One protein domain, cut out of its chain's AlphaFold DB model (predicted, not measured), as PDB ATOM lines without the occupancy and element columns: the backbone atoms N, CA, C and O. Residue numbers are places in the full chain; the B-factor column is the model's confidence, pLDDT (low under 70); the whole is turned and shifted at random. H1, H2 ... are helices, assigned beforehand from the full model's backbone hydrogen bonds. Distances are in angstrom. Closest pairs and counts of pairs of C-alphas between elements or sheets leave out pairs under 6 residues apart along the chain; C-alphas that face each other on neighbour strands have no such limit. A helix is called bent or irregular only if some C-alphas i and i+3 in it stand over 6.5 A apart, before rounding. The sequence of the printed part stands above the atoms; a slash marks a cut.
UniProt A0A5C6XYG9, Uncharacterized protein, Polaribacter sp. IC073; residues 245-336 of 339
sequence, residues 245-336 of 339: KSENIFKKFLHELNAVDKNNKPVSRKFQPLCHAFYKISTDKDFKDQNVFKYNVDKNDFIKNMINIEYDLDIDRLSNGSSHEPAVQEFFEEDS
ATOM      1  N   LYS A 245     290.286  39.063 124.173       82.56
ATOM      2  CA  LYS A 245     289.439  38.375 125.166       82.56
ATOM      3  C   LYS A 245     290.317  37.751 126.252       82.56
ATOM      4  O   LYS A 245     290.093  38.008 127.428       82.56
ATOM      5  N   SER A 246     291.373  37.038 125.864       84.19
ATOM      6  CA  SER A 246     292.350  36.458 126.791       84.19
ATOM      7  C   SER A 246     293.097  37.510 127.624       84.19
ATOM      8  O   SER A 246     293.311  37.314 128.817       84.19
ATOM      9  N   GLU A 247     293.469  38.646 127.024       84.81
ATOM     10  CA  GLU A 247     294.076  39.770 127.757       84.81
ATOM     11  C   GLU A 247     293.111  40.350 128.801       84.81
ATOM     12  O   GLU A 247     293.506  40.642 129.930       84.81
ATOM     13  N   ASN A 248     291.833  40.485 128.442       85.88
ATOM     14  CA  ASN A 248     290.809  41.000 129.342       85.88
ATOM     15  C   ASN A 248     290.524  40.045 130.505       85.88
ATOM     16  O   ASN A 248     290.290  40.525 131.609       85.88
ATOM     17  N   ILE A 249     290.611  38.725 130.296       87.75
ATOM     18  CA  ILE A 249     290.536  37.731 131.383       87.75
ATOM     19  C   ILE A 249     291.655  37.982 132.397       87.75
ATOM     20  O   ILE A 249     291.397  38.076 133.594       87.75
ATOM     21  N   PHE A 250     292.891  38.174 131.928       89.25
ATOM     22  CA  PHE A 250     294.011  38.475 132.819       89.25
ATOM     23  C   PHE A 250     293.836  39.811 133.554       89.25
ATOM     24  O   PHE A 250     294.086  39.899 134.754       89.25
ATOM     25  N   LYS A 251     293.367  40.861 132.871       88.06
ATOM     26  CA  LYS A 251     293.085  42.157 133.512       88.06
ATOM     27  C   LYS A 251     291.973  42.050 134.558       88.06
ATOM     28  O   LYS A 251     292.122  42.596 135.649       88.06
ATOM     29  N   LYS A 252     290.900  41.314 134.257       89.44
ATOM     30  CA  LYS A 252     289.804  41.024 135.195       89.44
ATOM     31  C   LYS A 252     290.338  40.327 136.448       89.44
ATOM     32  O   LYS A 252     290.131  40.835 137.545       89.44
ATOM     33  N   PHE A 253     291.129  39.268 136.268       92.31
ATOM     34  CA  PHE A 253     291.819  38.557 137.347       92.31
ATOM     35  C   PHE A 253     292.623  39.499 138.259       92.31
ATOM     36  O   PHE A 253     292.521  39.430 139.487       92.31
ATOM     37  N   LEU A 254     293.404  40.418 137.674       90.88
ATOM     38  CA  LEU A 254     294.209  41.365 138.452       90.88
ATOM     39  C   LEU A 254     293.348  42.298 139.315       90.88
ATOM     40  O   LEU A 254     293.747  42.639 140.431       90.88
ATOM     41  N   HIS A 255     292.185  42.715 138.818       91.38
ATOM     42  CA  HIS A 255     291.268  43.569 139.566       91.38
ATOM     43  C   HIS A 255     290.527  42.811 140.667       91.38
ATOM     44  O   HIS A 255     290.494  43.285 141.803       91.38
ATOM     45  N   GLU A 256     289.976  41.635 140.367       92.38
ATOM     46  CA  GLU A 256     289.178  40.854 141.324       92.38
ATOM     47  C   GLU A 256     290.002  40.412 142.533       92.38
ATOM     48  O   GLU A 256     289.571  40.560 143.680       92.38
ATOM     49  N   LEU A 257     291.249  39.992 142.306       91.88
ATOM     50  CA  LEU A 257     292.151  39.603 143.390       91.88
ATOM     51  C   LEU A 257     292.928  40.780 143.999       91.88
ATOM     52  O   LEU A 257     293.828  40.575 144.821       91.88
ATOM     53  N   ASN A 258     292.565  42.022 143.655       91.44
ATOM     54  CA  ASN A 258     293.201  43.248 144.150       91.44
ATOM     55  C   ASN A 258     294.734  43.232 143.975       91.44
ATOM     56  O   ASN A 258     295.489  43.649 144.862       91.44
ATOM     57  N   ALA A 259     295.195  42.695 142.843       89.69
ATOM     58  CA  ALA A 259     296.593  42.714 142.430       89.69
ATOM     59  C   ALA A 259     297.007  44.109 141.936       89.69
ATOM     60  O   ALA A 259     298.176  44.477 142.051       89.69
ATOM     61  N   VAL A 260     296.047  44.886 141.427       89.62
ATOM     62  CA  VAL A 260     296.203  46.289 141.023       89.62
ATOM     63  C   VAL A 260     295.215  47.191 141.772       89.62
ATOM     64  O   VAL A 260     294.170  46.734 142.236       89.62
ATOM     65  N   ASP A 261     295.555  48.470 141.925       88.25
ATOM     66  CA  ASP A 261     294.700  49.476 142.556       88.25
ATOM     67  C   ASP A 261     293.691  50.100 141.568       88.25
ATOM     68  O   ASP A 261     293.604  49.736 140.395       88.25
ATOM     69  N   LYS A 262     292.918  51.084 142.043       86.38
ATOM     70  CA  LYS A 262     291.916  51.808 141.236       86.38
ATOM     71  C   LYS A 262     292.506  52.588 140.049       86.38
ATOM     72  O   LYS A 262     291.752  52.990 139.171       86.38
ATOM     73  N   ASN A 263     293.816  52.822 140.038       86.50
ATOM     74  CA  ASN A 263     294.548  53.517 138.981       86.50
ATOM     75  C   ASN A 263     295.369  52.544 138.116       86.50
ATOM     76  O   ASN A 263     296.279  52.987 137.418       86.50
ATOM     77  N   ASN A 264     295.087  51.237 138.185       81.62
ATOM     78  CA  ASN A 264     295.859  50.176 137.534       81.62
ATOM     79  C   ASN A 264     297.331  50.137 137.968       81.62
ATOM     80  O   ASN A 264     298.189  49.707 137.203       81.62
ATOM     81  N   LYS A 265     297.657  50.580 139.185       87.19
ATOM     82  CA  LYS A 265     299.017  50.447 139.717       87.19
ATOM     83  C   LYS A 265     299.169  49.132 140.474       87.19
ATOM     84  O   LYS A 265     298.247  48.736 141.187       87.19
ATOM     85  N   PRO A 266     300.323  48.458 140.370       87.06
ATOM     86  CA  PRO A 266     300.547  47.182 141.032       87.06
ATOM     87  C   PRO A 266     300.547  47.352 142.555       87.06
ATOM     88  O   PRO A 266     301.233  48.210 143.114       87.06
ATOM     89  N   VAL A 267     299.799  46.496 143.249       87.00
ATOM     90  CA  VAL A 267     299.782  46.460 144.712       87.00
ATOM     91  C   VAL A 267     300.987  45.663 145.206       87.00
ATOM     92  O   VAL A 267     301.160  44.480 144.886       87.00
ATOM     93  N   SER A 268     301.821  46.314 146.021       81.69
ATOM     94  CA  SER A 268     303.035  45.717 146.583       81.69
ATOM     95  C   SER A 268     302.745  44.382 147.277       81.69
ATOM     96  O   SER A 268     301.753  44.240 147.995       81.69
ATOM     97  N   ARG A 269     303.627  43.397 147.065       80.38
ATOM     98  CA  ARG A 269     303.564  42.026 147.615       80.38
ATOM     99  C   ARG A 269     302.380  41.161 147.163       80.38
ATOM    100  O   ARG A 269     302.368  39.988 147.513       80.38
ATOM    101  N   LYS A 270     301.426  41.687 146.390       85.44
ATOM    102  CA  LYS A 270     300.307  40.909 145.826       85.44
ATOM    103  C   LYS A 270     300.457  40.680 144.332       85.44
ATOM    104  O   LYS A 270     300.293  39.555 143.876       85.44
ATOM    105  N   PHE A 271     300.817  41.733 143.598       87.75
ATOM    106  CA  PHE A 271     300.853  41.725 142.139       87.75
ATOM    107  C   PHE A 271     301.686  40.570 141.567       87.75
ATOM    108  O   PHE A 271     301.167  39.670 140.915       87.75
ATOM    109  N   GLN A 272     302.978  40.544 141.889       86.25
ATOM    110  CA  GLN A 272     303.913  39.574 141.327       86.25
ATOM    111  C   GLN A 272     303.605  38.109 141.720       86.25
ATOM    112  O   GLN A 272     303.591  37.264 140.818       86.25
ATOM    113  N   PRO A 273     303.316  37.765 142.994       87.69
ATOM    114  CA  PRO A 273     302.896  36.408 143.348       87.69
ATOM    115  C   PRO A 273     301.640  35.936 142.603       87.69
ATOM    116  O   PRO A 273     301.594  34.784 142.173       87.69
ATOM    117  N   LEU A 274     300.653  36.820 142.408       89.06
ATOM    118  CA  LEU A 274     299.407  36.505 141.702       89.06
ATOM    119  C   LEU A 274     299.618  36.310 140.201       89.06
ATOM    120  O   LEU A 274     299.121  35.333 139.647       89.06
ATOM    121  N   CYS A 275     300.405  37.167 139.543       89.06
ATOM    122  CA  CYS A 275     300.767  36.966 138.138       89.06
ATOM    123  C   CYS A 275     301.460  35.613 137.928       89.06
ATOM    124  O   CYS A 275     301.184  34.908 136.959       89.06
ATOM    125  N   HIS A 276     302.346  35.233 138.850       87.62
ATOM    126  CA  HIS A 276     303.051  33.965 138.758       87.62
ATOM    127  C   HIS A 276     302.122  32.758 138.949       87.62
ATOM    128  O   HIS A 276     302.193  31.806 138.171       87.62
ATOM    129  N   ALA A 277     301.230  32.813 139.941       88.94
ATOM    130  CA  ALA A 277     300.222  31.778 140.155       88.94
ATOM    131  C   ALA A 277     299.287  31.643 138.938       88.94
ATOM    132  O   ALA A 277     299.058  30.532 138.466       88.94
ATOM    133  N   PHE A 278     298.851  32.766 138.357       89.88
ATOM    134  CA  PHE A 278     298.046  32.801 137.134       89.88
ATOM    135  C   PHE A 278     298.718  32.076 135.968       89.88
ATOM    136  O   PHE A 278     298.119  31.201 135.343       89.88
ATOM    137  N   TYR A 279     299.985  32.401 135.697       89.12
ATOM    138  CA  TYR A 279     300.760  31.747 134.644       89.12
ATOM    139  C   TYR A 279     300.909  30.240 134.891       89.12
ATOM    140  O   TYR A 279     300.743  29.437 133.974       89.12
ATOM    141  N   LYS A 280     301.201  29.836 136.132       87.12
ATOM    142  CA  LYS A 280     301.393  28.424 136.474       87.12
ATOM    143  C   LYS A 280     300.109  27.615 136.270       87.12
ATOM    144  O   LYS A 280     300.161  26.595 135.597       87.12
ATOM    145  N   ILE A 281     298.979  28.085 136.798       85.75
ATOM    146  CA  ILE A 281     297.697  27.371 136.707       85.75
ATOM    147  C   ILE A 281     297.213  27.293 135.260       85.75
ATOM    148  O   ILE A 281     296.923  26.215 134.766       85.75
ATOM    149  N   SER A 282     297.211  28.404 134.529       80.62
ATOM    150  CA  SER A 282     296.753  28.441 133.126       80.62
ATOM    151  C   SER A 282     297.617  27.645 132.134       80.62
ATOM    152  O   SER A 282     297.178  27.379 131.015       80.62
ATOM    153  N   THR A 283     298.852  27.289 132.508       78.44
ATOM    154  CA  THR A 283     299.727  26.407 131.718       78.44
ATOM    155  C   THR A 283     299.723  24.961 132.218       78.44
ATOM    156  O   THR A 283     300.283  24.088 131.544       78.44
ATOM    157  N   ASP A 284     299.066  24.693 133.352       78.69
ATOM    158  CA  ASP A 284     298.834  23.350 133.869       78.69
ATOM    159  C   ASP A 284     297.889  22.571 132.942       78.69
ATOM    160  O   ASP A 284     297.035  23.140 132.258       78.69
ATOM    161  N   LYS A 285     298.052  21.248 132.888       61.91
ATOM    162  CA  LYS A 285     297.321  20.371 131.963       61.91
ATOM    163  C   LYS A 285     295.813  20.425 132.177       61.91
ATOM    164  O   LYS A 285     295.090  20.364 131.189       61.91
ATOM    165  N   ASP A 286     295.380  20.591 133.421       65.81
ATOM    166  CA  ASP A 286     293.963  20.585 133.797       65.81
ATOM    167  C   ASP A 286     293.240  21.883 133.401       65.81
ATOM    168  O   ASP A 286     292.022  21.898 133.249       65.81
ATOM    169  N   PHE A 287     293.991  22.961 133.151       63.88
ATOM    170  CA  PHE A 287     293.456  24.282 132.801       63.88
ATOM    171  C   PHE A 287     293.968  24.795 131.449       63.88
ATOM    172  O   PHE A 287     293.673  25.923 131.053       63.88
ATOM    173  N   LYS A 288     294.701  23.967 130.692       60.97
ATOM    174  CA  LYS A 288     295.306  24.340 129.403       60.97
ATOM    175  C   LYS A 288     294.270  24.780 128.359       60.97
ATOM    176  O   LYS A 288     294.581  25.576 127.471       60.97
ATOM    177  N   ASP A 289     293.036  24.299 128.496       60.16
ATOM    178  CA  ASP A 289     291.915  24.607 127.603       60.16
ATOM    179  C   ASP A 289     291.275  25.983 127.871       60.16
ATOM    180  O   ASP A 289     290.569  26.505 127.004       60.16
ATOM    181  N   GLN A 290     291.608  26.639 128.994       64.75
ATOM    182  CA  GLN A 290     291.167  28.004 129.341       64.75
ATOM    183  C   GLN A 290     291.693  29.073 128.352       64.75
ATOM    184  O   GLN A 290     291.272  30.226 128.391       64.75
ATOM    185  N   ASN A 291     292.585  28.705 127.415       67.50
ATOM    186  CA  ASN A 291     292.932  29.485 126.215       67.50
ATOM    187  C   ASN A 291     293.427  30.932 126.471       67.50
ATOM    188  O   ASN A 291     293.315  31.802 125.599       67.50
ATOM    189  N   VAL A 292     294.004  31.214 127.642       78.88
ATOM    190  CA  VAL A 292     294.489  32.566 127.967       78.88
ATOM    191  C   VAL A 292     295.813  32.876 127.256       78.88
ATOM    192  O   VAL A 292     295.955  33.901 126.584       78.88
ATOM    193  N   PHE A 293     296.786  31.973 127.352       80.06
ATOM    194  CA  PHE A 293     298.111  32.181 126.775       80.06
ATOM    195  C   PHE A 293     298.217  31.669 125.338       80.06
ATOM    196  O   PHE A 293     297.529  30.738 124.910       80.06
ATOM    197  N   LYS A 294     299.116  32.287 124.570       68.62
ATOM    198  CA  LYS A 294     299.536  31.776 123.262       68.62
ATOM    199  C   LYS A 294     300.326  30.467 123.433       68.62
ATOM    200  O   LYS A 294     300.866  30.182 124.499       68.62
ATOM    201  N   TYR A 295     300.412  29.650 122.383       59.72
ATOM    202  CA  TYR A 295     301.175  28.397 122.443       59.72
ATOM    203  C   TYR A 295     302.658  28.682 122.749       59.72
ATOM    204  O   TYR A 295     303.266  29.507 122.068       59.72
ATOM    205  N   ASN A 296     303.227  27.984 123.737       62.12
ATOM    206  CA  ASN A 296     304.625  28.106 124.181       62.12
ATOM    207  C   ASN A 296     305.054  29.502 124.678       62.12
ATOM    208  O   ASN A 296     306.198  29.893 124.449       62.12
ATOM    209  N   VAL A 297     304.181  30.257 125.352       71.06
ATOM    210  CA  VAL A 297     304.634  31.453 126.089       71.06
ATOM    211  C   VAL A 297     305.646  31.013 127.142       71.06
ATOM    212  O   VAL A 297     305.333  30.148 127.953       71.06
ATOM    213  N   ASP A 298     306.851  31.584 127.111       75.00
ATOM    214  CA  ASP A 298     307.840  31.360 128.158       75.00
ATOM    215  C   ASP A 298     307.504  32.196 129.397       75.00
ATOM    216  O   ASP A 298     307.050  33.343 129.311       75.00
ATOM    217  N   LYS A 299     307.791  31.642 130.575       77.44
ATOM    218  CA  LYS A 299     307.554  32.321 131.851       77.44
ATOM    219  C   LYS A 299     308.314  33.646 131.929       77.44
ATOM    220  O   LYS A 299     307.782  34.619 132.463       77.44
ATOM    221  N   ASN A 300     309.540  33.707 131.401       72.19
ATOM    222  CA  ASN A 300     310.330  34.937 131.435       72.19
ATOM    223  C   ASN A 300     309.766  35.988 130.480       72.19
ATOM    224  O   ASN A 300     309.810  37.169 130.806       72.19
ATOM    225  N   ASP A 301     309.186  35.580 129.350       71.50
ATOM    226  CA  ASP A 301     308.519  36.503 128.432       71.50
ATOM    227  C   ASP A 301     307.264  37.108 129.064       71.50
ATOM    228  O   ASP A 301     307.032  38.310 128.923       71.50
ATOM    229  N   PHE A 302     306.481  36.311 129.795       80.00
ATOM    230  CA  PHE A 302     305.336  36.810 130.558       80.00
ATOM    231  C   PHE A 302     305.768  37.828 131.617       80.00
ATOM    232  O   PHE A 302     305.222  38.926 131.670       80.00
ATOM    233  N   ILE A 303     306.794  37.510 132.406       72.88
ATOM    234  CA  ILE A 303     307.311  38.412 133.443       72.88
ATOM    235  C   ILE A 303     307.875  39.689 132.811       72.88
ATOM    236  O   ILE A 303     307.499  40.795 133.184       72.88
ATOM    237  N   LYS A 304     308.720  39.566 131.789       71.00
ATOM    238  CA  LYS A 304     309.341  40.721 131.144       71.00
ATOM    239  C   LYS A 304     308.307  41.648 130.499       71.00
ATOM    240  O   LYS A 304     308.390  42.855 130.691       71.00
ATOM    241  N   ASN A 305     307.339  41.103 129.758       67.19
ATOM    242  CA  ASN A 305     306.358  41.922 129.040       67.19
ATOM    243  C   ASN A 305     305.248  42.452 129.950       67.19
ATOM    244  O   ASN A 305     304.886  43.618 129.842       67.19
ATOM    245  N   MET A 306     304.713  41.622 130.845       71.12
ATOM    246  CA  MET A 306     303.554  42.015 131.646       71.12
ATOM    247  C   MET A 306     303.923  42.648 132.970       71.12
ATOM    248  O   MET A 306     303.140  43.441 133.458       71.12
ATOM    249  N   ILE A 307     305.048  42.289 133.584       67.94
ATOM    250  CA  ILE A 307     305.385  42.754 134.936       67.94
ATOM    251  C   ILE A 307     306.368  43.921 134.861       67.94
ATOM    252  O   ILE A 307     306.146  44.940 135.508       67.94
ATOM    253  N   ASN A 308     307.401  43.803 134.025       68.75
ATOM    254  CA  ASN A 308     308.460  44.809 133.981       68.75
ATOM    255  C   ASN A 308     308.144  45.949 133.003       68.75
ATOM    256  O   ASN A 308     308.417  47.096 133.323       68.75
ATOM    257  N   ILE A 309     307.571  45.664 131.824       67.12
ATOM    258  CA  ILE A 309     307.280  46.707 130.821       67.12
ATOM    259  C   ILE A 309     305.987  47.466 131.142       67.12
ATOM    260  O   ILE A 309     305.994  48.690 131.120       67.12
ATOM    261  N   GLU A 310     304.889  46.765 131.436       71.00
ATOM    262  CA  GLU A 310     303.583  47.419 131.634       71.00
ATOM    263  C   GLU A 310     303.488  48.182 132.961       71.00
ATOM    264  O   GLU A 310     302.907  49.264 133.023       71.00
ATOM    265  N   TYR A 311     304.062  47.633 134.032       72.31
ATOM    266  CA  TYR A 311     303.931  48.207 135.375       72.31
ATOM    267  C   TYR A 311     305.231  48.804 135.920       72.31
ATOM    268  O   TYR A 311     305.250  49.207 137.084       72.31
ATOM    269  N   ASP A 312     306.281  48.881 135.091       70.31
ATOM    270  CA  ASP A 312     307.580  49.492 135.416       70.31
ATOM    271  C   ASP A 312     308.168  48.975 136.743       70.31
ATOM    272  O   ASP A 312     308.638  49.725 137.600       70.31
ATOM    273  N   LEU A 313     308.059  47.660 136.961       69.00
ATOM    274  CA  LEU A 313     308.557  47.010 138.166       69.00
ATOM    275  C   LEU A 313     309.943  46.421 137.919       69.00
ATOM    276  O   LEU A 313     310.111  45.517 137.099       69.00
ATOM    277  N   ASP A 314     310.919  46.883 138.696       67.00
ATOM    278  CA  ASP A 314     312.251  46.287 138.748       67.00
ATOM    279  C   ASP A 314     312.261  45.156 139.785       67.00
ATOM    280  O   ASP A 314     312.255  45.383 140.998       67.00
ATOM    281  N   ILE A 315     312.135  43.915 139.312       64.88
ATOM    282  CA  ILE A 315     311.952  42.743 140.171       64.88
ATOM    283  C   ILE A 315     313.150  41.802 140.064       64.88
ATOM    284  O   ILE A 315     313.208  40.950 139.179       64.88
ATOM    285  N   ASP A 316     314.032  41.873 141.058       56.56
ATOM    286  CA  ASP A 316     315.218  41.012 141.156       56.56
ATOM    287  C   ASP A 316     314.915  39.587 141.647       56.56
ATOM    288  O   ASP A 316     315.654  38.643 141.360       56.56
ATOM    289  N   ARG A 317     313.836  39.400 142.421       62.72
ATOM    290  CA  ARG A 317     313.511  38.105 143.038       62.72
ATOM    291  C   ARG A 317     312.045  37.738 142.882       62.72
ATOM    292  O   ARG A 317     311.156  38.401 143.416       62.72
ATOM    293  N   LEU A 318     311.812  36.627 142.190       64.94
ATOM    294  CA  LEU A 318     310.484  36.102 141.902       64.94
ATOM    295  C   LEU A 318     309.913  35.303 143.075       64.94
ATOM    296  O   LEU A 318     310.506  34.311 143.499       64.94
ATOM    297  N   SER A 319     308.748  35.715 143.582       73.88
ATOM    298  CA  SER A 319     307.915  34.833 144.404       73.88
ATOM    299  C   SER A 319     307.475  33.625 143.573       73.88
ATOM    300  O   SER A 319     307.205  33.748 142.379       73.88
ATOM    301  N   ASN A 320     307.382  32.452 144.201       78.62
ATOM    302  CA  ASN A 320     306.893  31.238 143.545       78.62
ATOM    303  C   ASN A 320     305.357  31.189 143.447       78.62
ATOM    304  O   ASN A 320     304.835  30.265 142.831       78.62
ATOM    305  N   GLY A 321     304.635  32.171 144.002       83.50
ATOM    306  CA  GLY A 321     303.181  32.318 143.862       83.50
ATOM    307  C   GLY A 321     302.338  31.221 144.523       83.50
ATOM    308  O   GLY A 321     301.115  31.283 144.442       83.50
ATOM    309  N   SER A 322     302.946  30.247 145.208       87.00
ATOM    310  CA  SER A 322     302.258  29.014 145.612       87.00
ATOM    311  C   SER A 322     301.106  29.231 146.589       87.00
ATOM    312  O   SER A 322     300.106  28.527 146.536       87.00
ATOM    313  N   SER A 323     301.204  30.241 147.455       88.00
ATOM    314  CA  SER A 323     300.135  30.613 148.391       88.00
ATOM    315  C   SER A 323     298.885  31.186 147.717       88.00
ATOM    316  O   SER A 323     297.863  31.326 148.378       88.00
ATOM    317  N   HIS A 324     298.968  31.554 146.436       90.25
ATOM    318  CA  HIS A 324     297.872  32.155 145.676       90.25
ATOM    319  C   HIS A 324     297.265  31.209 144.635       90.25
ATOM    320  O   HIS A 324     296.251  31.558 144.041       90.25
ATOM    321  N   GLU A 325     297.848  30.024 144.431       90.81
ATOM    322  CA  GLU A 325     297.338  29.017 143.493       90.81
ATOM    323  C   GLU A 325     295.857  28.655 143.737       90.81
ATOM    324  O   GLU A 325     295.116  28.667 142.756       90.81
ATOM    325  N   PRO A 326     295.373  28.463 144.987       90.75
ATOM    326  CA  PRO A 326     293.956  28.164 145.230       90.75
ATOM    327  C   PRO A 326     293.001  29.267 144.752       90.75
ATOM    328  O   PRO A 326     292.007  28.978 144.102       90.75
ATOM    329  N   ALA A 327     293.337  30.538 144.998       87.75
ATOM    330  CA  ALA A 327     292.506  31.670 144.574       87.75
ATOM    331  C   ALA A 327     292.475  31.834 143.042       87.75
ATOM    332  O   ALA A 327     291.510  32.340 142.480       87.75
ATOM    333  N   VAL A 328     293.542  31.419 142.354       88.62
ATOM    334  CA  VAL A 328     293.598  31.419 140.886       88.62
ATOM    335  C   VAL A 328     292.765  30.275 140.304       88.62
ATOM    336  O   VAL A 328     292.117  30.465 139.280       88.62
ATOM    337  N   GLN A 329     292.787  29.098 140.933       88.81
ATOM    338  CA  GLN A 329     291.942  27.969 140.529       88.81
ATOM    339  C   GLN A 329     290.461  28.316 140.681       88.81
ATOM    340  O   GLN A 329     289.717  28.167 139.720       88.81
ATOM    341  N   GLU A 330     290.075  28.882 141.826       88.44
ATOM    342  CA  GLU A 330     288.708  29.353 142.086       88.44
ATOM    343  C   GLU A 330     288.251  30.363 141.023       88.44
ATOM    344  O   GLU A 330     287.189  30.188 140.430       88.44
ATOM    345  N   PHE A 331     289.103  31.333 140.663       89.12
ATOM    346  CA  PHE A 331     288.827  32.263 139.560       89.12
ATOM    347  C   PHE A 331     288.521  31.538 138.238       89.12
ATOM    348  O   PHE A 331     287.576  31.896 137.546       89.12
ATOM    349  N   PHE A 332     289.286  30.507 137.868       83.19
ATOM    350  CA  PHE A 332     289.048  29.765 136.623       83.19
ATOM    351  C   PHE A 332     287.843  28.811 136.684       83.19
ATOM    352  O   PHE A 332     287.287  28.473 135.634       83.19
ATOM    353  N   GLU A 333     287.450  28.369 137.878       82.12
ATOM    354  CA  GLU A 333     286.295  27.496 138.112       82.12
ATOM    355  C   GLU A 333     284.973  28.281 138.113       82.12
ATOM    356  O   GLU A 333     284.004  27.852 137.476       82.12
ATOM    357  N   GLU A 334     284.938  29.457 138.747       73.50
ATOM    358  CA  GLU A 334     283.762  30.341 138.791       73.50
ATOM    359  C   GLU A 334     283.422  30.949 137.421       73.50
ATOM    360  O   GLU A 334     282.252  31.160 137.095       73.50
ATOM    361  N   ASP A 335     284.433  31.176 136.581       62.34
ATOM    362  CA  ASP A 335     284.304  31.801 135.259       62.34
ATOM    363  C   ASP A 335     284.200  30.766 134.110       62.34
ATOM    364  O   ASP A 335     284.407  31.085 132.936       62.34
ATOM    365  N   SER A 336     283.808  29.520 134.412       51.91
ATOM    366  CA  SER A 336     283.616  28.402 133.458       51.91
ATOM    367  C   SER A 336     282.542  28.624 132.363       51.91
ATOM    368  O   SER A 336     282.234  27.719 131.590       51.91
TER     369      SER A 336
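AT A GLANCE: This is residues 245 to 336 of the 339 residues of an uncharacterized protein of Polaribacter sp. IC073 (UniProt A0A5C6XYG9). Look for a compact cluster of four helices joined by long loops. H4 crosses H2 steeply, and these two make the firm pair; H3 runs back alongside H2 with thin contact, and H1 reaches the first residues of H2 with Leu 254 alone. The printed part has 92 residues, with four named helices in the order H1, H2, H3, H4 and no named strand; the class is all helix. The whole is compact, with a radius of gyration of the C-alphas of 12.3 A, and its rounded outline spans 32 by 27 by 26 A.

HOW THE PARTS SIT: Begin at H2, residues 271 to 283, the hub, which touches the three other helices. H4, residues 322 to 334, touches it with 14 pairs of C-alphas within 8 A; the closest C-alphas, of Ala 277 and Glu 325, are 5.2 A apart. H2 and H4 run the same way at a steep tilt of 60 degrees. H3, residues 299 to 309, only just touches H2, with 3 such pairs; the closest C-alphas, of Gln 272 and Ile 307, are 7.3 A apart. These two form a helical hairpin, running opposite ways at a shallow tilt of 34.7 degrees, only just short of steep. H1, residues 245 to 256, also only just touches H2, with 3 pairs, its residue 254 alone meeting residues 271 to 275; the closest C-alphas, of Leu 254 and Phe 271, are 7.6 A apart. H1 and H2 form a second helical hairpin, at a steep tilt of 43 degrees. The helix packing is mostly crossed, but only just: 1 of the 3 touching pairs is at a shallow tilt. H1 and H4 are close but not clearly touching, while H3 is apart from both H1 and H4. In H1 and H2 every O i to N i+4 pair is within hydrogen-bond range; in H3 it is 5 of 7, in H4 7 of 9.

IN THESE COORDINATES: Find C-alpha 271 at (300.853, 41.725, 142.139); from there H2 runs 18.6 A to C-alpha 283. H4 covers 19.8 A and ends at C-alpha 334, at (283.762, 30.341, 138.791); it is irregular, with C-alphas 323 and 326 7.4 A apart. H1 begins at C-alpha 245, at (289.439, 38.375, 125.166), and measures 16.3 A; H3 measures 14.4 A.

THE WHOLE: The two C-alphas farthest apart, of Asp 316 and Ser 336, are 34.9 A apart. The printed part has no cut, and its three links, residues 257 to 270, 284 to 298 and 310 to 321, are long. Mean pLDDT of the printed part is 79.2; look for values under 70 at residues 285 to 291, 294 to 296, 305, 307 to 309, 313 to 318 and 335 to 336.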